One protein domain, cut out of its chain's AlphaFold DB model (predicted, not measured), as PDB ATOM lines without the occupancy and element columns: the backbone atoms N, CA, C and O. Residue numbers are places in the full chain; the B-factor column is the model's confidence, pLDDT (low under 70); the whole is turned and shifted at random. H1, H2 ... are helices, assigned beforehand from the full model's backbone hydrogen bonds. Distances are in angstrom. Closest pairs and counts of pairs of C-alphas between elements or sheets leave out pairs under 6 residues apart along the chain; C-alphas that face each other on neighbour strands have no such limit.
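What this domain is: This is residues 5 to 54 of the 233 residues of the protein "LAS seventeen-binding protein 1" of Wickerhamiella sorbophila (UniProt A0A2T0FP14). This is a helical hairpin: the long helix H2 and the shorter H1 run side by side in opposite ways, joined at one end by a tight turn, with residues 46 to 54 of the longer limb sticking out beyond the rest. The two limbs come near each other at the turn, and the outline is a rod. The printed part has 50 residues with two named helices, H1 then H2, no named strand, and is all helix. It is loose, with a radius of gyration of the C-alphas of 13.2 A and spans of 44 by 19 by 7 A.

How they stand to each other: H2, residues 27 to 52, and H1, residues 5 to 21, form a helical hairpin and run opposite ways at a shallow tilt of 7 degrees. They only just touch, with 3 pairs of C-alphas within 8 A, through residues 27 to 30 of H2 and 16 to 20 of H1 alone. Their closest C-alphas, those of Lys 20 and Phe 30, are 6.8 A apart. In both helices every O i to N i+4 pair is within hydrogen-bond range.

Where its parts are: H2 is 36.1 A long, from C-alpha 27 at (55.358, -47.120, 6.623) to C-alpha 52 at (40.637, -50.034, -26.238). H1 is 24.9 A long and begins at C-alpha 5, (40.472, -41.533, -14.763).

The domain as a whole: The C-alphas farthest apart, those of Ser 23 and Arg 54, are 43.9 A apart. The printed part has no cut, and the link from H1 to H2 is tight. Mean pLDDT of the printed part is 76.3; residues 5 to 7, 9 and 48 to 52 are under 70.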
ATOM      1  N   SER A   5      40.126 -40.476 -15.722       61.12
ATOM      2  CA  SER A   5      40.472 -41.533 -14.763       61.12
ATOM      3  C   SER A   5      41.973 -41.587 -14.460       61.12
ATOM      4  O   SER A   5      42.357 -41.745 -13.309       61.12
ATOM      5  N   GLN A   6      42.835 -41.425 -15.469       57.72
ATOM      6  CA  GLN A   6      44.293 -41.456 -15.290       57.72
ATOM      7  C   GLN A   6      44.773 -40.251 -14.469       57.72
ATOM      8  O   GLN A   6      45.583 -40.417 -13.563       57.72
ATOM      9  N   GLN A   7      44.216 -39.060 -14.708       66.06
ATOM     10  CA  GLN A   7      44.538 -37.865 -13.920       66.06
ATOM     11  C   GLN A   7      44.099 -37.998 -12.450       66.06
ATOM     12  O   GLN A   7      44.826 -37.575 -11.550       66.06
ATOM     13  N   SER A   8      42.950 -38.629 -12.182       73.31
ATOM     14  CA  SER A   8      42.519 -38.931 -10.809       73.31
ATOM     15  C   SER A   8      43.459 -39.909 -10.095       73.31
ATOM     16  O   SER A   8      43.722 -39.737  -8.908       73.31
ATOM     17  N   LEU A   9      43.996 -40.908 -10.802       67.38
ATOM     18  CA  LEU A   9      44.883 -41.923 -10.224       67.38
ATOM     19  C   LEU A   9      46.261 -41.358  -9.835       67.38
ATOM     20  O   LEU A   9      46.723 -41.620  -8.727       67.38
ATOM     21  N   GLU A  10      46.869 -40.521 -10.681       73.00
ATOM     22  CA  GLU A  10      48.108 -39.792 -10.344       73.00
ATOM     23  C   GLU A  10      47.912 -38.868  -9.125       73.00
ATOM     24  O   GLU A  10      48.775 -38.773  -8.254       73.00
ATOM     25  N   THR A  11      46.740 -38.229  -9.022       81.19
ATOM     26  CA  THR A  11      46.392 -37.358  -7.885       81.19
ATOM     27  C   THR A  11      46.313 -38.144  -6.570       81.19
ATOM     28  O   THR A  11      46.795 -37.678  -5.540       81.19
ATOM     29  N   ILE A  12      45.758 -39.362  -6.601       79.56
ATOM     30  CA  ILE A  12      45.683 -40.246  -5.427       79.56
ATOM     31  C   ILE A  12      47.086 -40.672  -4.965       79.56
ATOM     32  O   ILE A  12      47.346 -40.669  -3.764       79.56
ATOM     33  N   LEU A  13      48.007 -40.979  -5.887       73.62
ATOM     34  CA  LEU A  13      49.401 -41.298  -5.541       73.62
ATOM     35  C   LEU A  13      50.102 -40.134  -4.825       73.62
ATOM     36  O   LEU A  13      50.772 -40.357  -3.817       73.62
ATOM     37  N   ALA A  14      49.914 -38.902  -5.308       81.12
ATOM     38  CA  ALA A  14      50.502 -37.710  -4.697       81.12
ATOM     39  C   ALA A  14      49.980 -37.458  -3.268       81.12
ATOM     40  O   ALA A  14      50.770 -37.182  -2.364       81.12
ATOM     41  N   GLU A  15      48.672 -37.605  -3.032       81.38
ATOM     42  CA  GLU A  15      48.102 -37.426  -1.688       81.38
ATOM     43  C   GLU A  15      48.504 -38.538  -0.708       81.38
ATOM     44  O   GLU A  15      48.633 -38.292   0.490       81.38
ATOM     45  N   LEU A  16      48.769 -39.758  -1.182       75.50
ATOM     46  CA  LEU A  16      49.278 -40.835  -0.325       75.50
ATOM     47  C   LEU A  16      50.699 -40.546   0.177       75.50
ATOM     48  O   LEU A  16      50.982 -40.774   1.354       75.50
ATOM     49  N   ASP A  17      51.580 -40.022  -0.678       78.38
ATOM     50  CA  ASP A  17      52.944 -39.630  -0.291       78.38
ATOM     51  C   ASP A  17      52.946 -38.404   0.647       78.38
ATOM     52  O   ASP A  17      53.708 -38.341   1.618       78.38
ATOM     53  N   ASN A  18      51.999 -37.482   0.447       82.81
ATOM     54  CA  ASN A  18      51.706 -36.371   1.355       82.81
ATOM     55  C   ASN A  18      51.244 -36.868   2.745       82.81
ATOM     56  O   ASN A  18      51.805 -36.483   3.772       82.81
ATOM     57  N   LEU A  19      50.284 -37.802   2.800       75.19
ATOM     58  CA  LEU A  19      49.786 -38.410   4.047       75.19
ATOM     59  C   LEU A  19      50.851 -39.239   4.782       75.19
ATOM     60  O   LEU A  19      50.861 -39.281   6.018       75.19
ATOM     61  N   LYS A  20      51.772 -39.863   4.036       73.75
ATOM     62  CA  LYS A  20      52.970 -40.503   4.584       73.75
ATOM     63  C   LYS A  20      53.912 -39.474   5.207       73.75
ATOM     64  O   LYS A  20      54.323 -39.632   6.354       73.75
ATOM     65  N   SER A  21      54.213 -38.403   4.477       74.44
ATOM     66  CA  SER A  21      55.085 -37.311   4.928       74.44
ATOM     67  C   SER A  21      54.538 -36.613   6.180       74.44
ATOM     68  O   SER A  21      55.298 -36.257   7.077       74.44
ATOM     69  N   ALA A  22      53.212 -36.512   6.304       80.62
ATOM     70  CA  ALA A  22      52.516 -36.030   7.497       80.62
ATOM     71  C   ALA A  22      52.507 -37.024   8.685       80.62
ATOM     72  O   ALA A  22      51.952 -36.707   9.735       80.62
ATOM     73  N   SER A  23      53.100 -38.219   8.543       74.44
ATOM     74  CA  SER A  23      53.135 -39.295   9.554       74.44
ATOM     75  C   SER A  23      51.755 -39.773  10.040       74.44
ATOM     76  O   SER A  23      51.628 -40.318  11.137       74.44
ATOM     77  N   VAL A  24      50.709 -39.598   9.222       77.38
ATOM     78  CA  VAL A  24      49.334 -40.039   9.532       77.38
ATOM     79  C   VAL A  24      49.163 -41.547   9.289       77.38
ATOM     80  O   VAL A  24      48.347 -42.200   9.941       77.38
ATOM     81  N   LEU A  25      49.963 -42.124   8.386       71.94
ATOM     82  CA  LEU A  25      50.106 -43.569   8.195       71.94
ATOM     83  C   LEU A  25      51.505 -44.030   8.624       71.94
ATOM     84  O   LEU A  25      52.491 -43.336   8.393       71.94
ATOM     85  N   SER A  26      51.598 -45.240   9.182       80.12
ATOM     86  CA  SER A  26      52.878 -45.939   9.341       80.12
ATOM     87  C   SER A  26      53.400 -46.440   7.990       80.12
ATOM     88  O   SER A  26      52.603 -46.776   7.111       80.12
ATOM     89  N   ASP A  27      54.725 -46.572   7.837       78.69
ATOM     90  CA  ASP A  27      55.358 -47.120   6.623       78.69
ATOM     91  C   ASP A  27      54.772 -48.472   6.194       78.69
ATOM     92  O   ASP A  27      54.620 -48.729   5.005       78.69
ATOM     93  N   GLU A  28      54.399 -49.325   7.149       82.06
ATOM     94  CA  GLU A  28      53.787 -50.630   6.889       82.06
ATOM     95  C   GLU A  28      52.383 -50.505   6.270       82.06
ATOM     96  O   GLU A  28      52.088 -51.156   5.266       82.06
ATOM     97  N   LYS A  29      51.535 -49.611   6.803       80.19
ATOM     98  CA  LYS A  29      50.201 -49.335   6.241       80.19
ATOM     99  C   LYS A  29      50.289 -48.614   4.900       80.19
ATOM    100  O   LYS A  29      49.536 -48.953   3.992       80.19
ATOM    101  N   PHE A  30      51.218 -47.668   4.761       81.69
ATOM    102  CA  PHE A  30      51.509 -47.010   3.491       81.69
ATOM    103  C   PHE A  30      51.970 -48.029   2.441       81.69
ATOM    104  O   PHE A  30      51.368 -48.116   1.383       81.69
ATOM    105  N   SER A  31      52.959 -48.869   2.754       82.94
ATOM    106  CA  SER A  31      53.476 -49.904   1.848       82.94
ATOM    107  C   SER A  31      52.395 -50.912   1.443       82.94
ATOM    108  O   SER A  31      52.241 -51.215   0.260       82.94
ATOM    109  N   SER A  32      51.583 -51.373   2.403       81.50
ATOM    110  CA  SER A  32      50.435 -52.250   2.148       81.50
ATOM    111  C   SER A  32      49.412 -51.600   1.208       81.50
ATOM    112  O   SER A  32      49.028 -52.218   0.212       81.50
ATOM    113  N   PHE A  33      49.027 -50.343   1.463       81.88
ATOM    114  CA  PHE A  33      48.100 -49.606   0.604       81.88
ATOM    115  C   PHE A  33      48.692 -49.367  -0.789       81.88
ATOM    116  O   PHE A  33      48.061 -49.705  -1.785       81.88
ATOM    117  N   THR A  34      49.907 -48.824  -0.883       80.94
ATOM    118  CA  THR A  34      50.587 -48.519  -2.150       80.94
ATOM    119  C   THR A  34      50.762 -49.772  -3.000       80.94
ATOM    120  O   THR A  34      50.577 -49.717  -4.215       80.94
ATOM    121  N   ARG A  35      51.055 -50.925  -2.387       84.88
ATOM    122  CA  ARG A  35      51.094 -52.207  -3.093       84.88
ATOM    123  C   ARG A  35      49.717 -52.596  -3.638       84.88
ATOM    124  O   ARG A  35      49.611 -52.834  -4.836       84.88
ATOM    125  N   ALA A  36      48.680 -52.626  -2.800       84.50
ATOM    126  CA  ALA A  36      47.326 -52.990  -3.227       84.50
ATOM    127  C   ALA A  36      46.766 -52.026  -4.294       84.50
ATOM    128  O   ALA A  36      46.093 -52.447  -5.231       84.50
ATOM    129  N   PHE A  37      47.095 -50.736  -4.192       81.69
ATOM    130  CA  PHE A  37      46.732 -49.720  -5.174       81.69
ATOM    131  C   PHE A  37      47.468 -49.919  -6.504       81.69
ATOM    132  O   PHE A  37      46.839 -49.832  -7.550       81.69
ATOM    133  N   ASN A  38      48.762 -50.260  -6.496       82.00
ATOM    134  CA  ASN A  38      49.493 -50.605  -7.720       82.00
ATOM    135  C   ASN A  38      48.974 -51.905  -8.369       82.00
ATOM    136  O   ASN A  38      48.797 -51.950  -9.585       82.00
ATOM    137  N   GLU A  39      48.650 -52.928  -7.572       84.94
ATOM    138  CA  GLU A  39      48.018 -54.163  -8.061       84.94
ATOM    139  C   GLU A  39      46.633 -53.882  -8.696       84.94
ATOM    140  O   GLU A  39      46.297 -54.474  -9.722       84.94
ATOM    141  N   LEU A  40      45.864 -52.924  -8.158       80.94
ATOM    142  CA  LEU A  40      44.616 -52.431  -8.758       80.94
ATOM    143  C   LEU A  40      44.856 -51.581 -10.021       80.94
ATOM    144  O   LEU A  40      44.134 -51.736 -11.007       80.94
ATOM    145  N   LEU A  41      45.863 -50.701 -10.024       76.12
ATOM    146  CA  LEU A  41      46.231 -49.885 -11.186       76.12
ATOM    147  C   LEU A  41      46.536 -50.758 -12.402       76.12
ATOM    148  O   LEU A  41      46.115 -50.426 -13.507       76.12
ATOM    149  N   ASP A  42      47.260 -51.859 -12.217       80.06
ATOM    150  CA  ASP A  42      47.637 -52.739 -13.320       80.06
ATOM    151  C   ASP A  42      46.450 -53.565 -13.840       80.06
ATOM    152  O   ASP A  42      46.332 -53.743 -15.053       80.06
ATOM    153  N   GLN A  43      45.499 -53.948 -12.977       77.19
ATOM    154  CA  GLN A  43      44.205 -54.501 -13.411       77.19
ATOM    155  C   GLN A  43      43.409 -53.486 -14.246       77.19
ATOM    156  O   GLN A  43      42.992 -53.797 -15.360       77.19
ATOM    157  N   VAL A  44      43.272 -52.242 -13.770       80.38
ATOM    158  CA  VAL A  44      42.559 -51.175 -14.497       80.38
ATOM    159  C   VAL A  44      43.234 -50.860 -15.837       80.38
ATOM    160  O   VAL A  44      42.541 -50.686 -16.837       80.38
ATOM    161  N   LYS A  45      44.573 -50.834 -15.905       77.75
ATOM    162  CA  LYS A  45      45.320 -50.676 -17.169       77.75
ATOM    163  C   LYS A  45      45.081 -51.848 -18.124       77.75
ATOM    164  O   LYS A  45      44.915 -51.606 -19.316       77.75
ATOM    165  N   LEU A  46      45.049 -53.088 -17.627       70.62
ATOM    166  CA  LEU A  46      44.774 -54.287 -18.428       70.62
ATOM    167  C   LEU A  46      43.356 -54.271 -19.008       70.62
ATOM    168  O   LEU A  46      43.196 -54.468 -20.212       70.62
ATOM    169  N   ASP A  47      42.340 -53.975 -18.197       73.06
ATOM    170  CA  ASP A  47      40.951 -53.893 -18.661       73.06
ATOM    171  C   ASP A  47      40.717 -52.695 -19.593       73.06
ATOM    172  O   ASP A  47      40.013 -52.827 -20.596       73.06
ATOM    173  N   GLN A  48      41.361 -51.549 -19.340       67.50
ATOM    174  CA  GLN A  48      41.344 -50.392 -20.240       67.50
ATOM    175  C   GLN A  48      42.012 -50.729 -21.584       67.50
ATOM    176  O   GLN A  48      41.420 -50.481 -22.631       67.50
ATOM    177  N   ALA A  49      43.194 -51.355 -21.579       66.06
ATOM    178  CA  ALA A  49      43.884 -51.781 -22.798       66.06
ATOM    179  C   ALA A  49      43.086 -52.842 -23.573       66.06
ATOM    180  O   ALA A  49      43.036 -52.799 -24.802       66.06
ATOM    181  N   ARG A  50      42.408 -53.758 -22.871       67.50
ATOM    182  CA  ARG A  50      41.490 -54.737 -23.464       67.50
ATOM    183  C   ARG A  50      40.272 -54.057 -24.091       67.50
ATOM    184  O   ARG A  50      39.922 -54.390 -25.217       67.50
ATOM    185  N   ALA A  51      39.667 -53.085 -23.408       66.50
ATOM    186  CA  ALA A  51      38.540 -52.309 -23.923       66.50
ATOM    187  C   ALA A  51      38.927 -51.448 -25.138       66.50
ATOM    188  O   ALA A  51      38.189 -51.416 -26.119       66.50
ATOM    189  N   ASP A  52      40.101 -50.815 -25.116       65.81
ATOM    190  CA  ASP A  52      40.637 -50.034 -26.238       65.81
ATOM    191  C   ASP A  52      41.127 -50.924 -27.402       65.81
ATOM    192  O   ASP A  52      41.289 -50.450 -28.527       65.81
ATOM    193  N   SER A  53      41.313 -52.226 -27.162       72.62
ATOM    194  CA  SER A  53      41.619 -53.236 -28.187       72.62
ATOM    195  C   SER A  53      40.382 -53.954 -28.735       72.62
ATOM    196  O   SER A  53      40.523 -54.832 -29.589       72.62
ATOM    197  N   ARG A  54      39.167 -53.599 -28.288       83.50
ATOM    198  CA  ARG A  54      37.927 -54.154 -28.845       83.50
ATOM    199  C   ARG A  54      37.773 -53.779 -30.315       83.50
ATOM    200  O   ARG A  54      37.963 -52.628 -30.717       83.50
TER     201      ARG A  54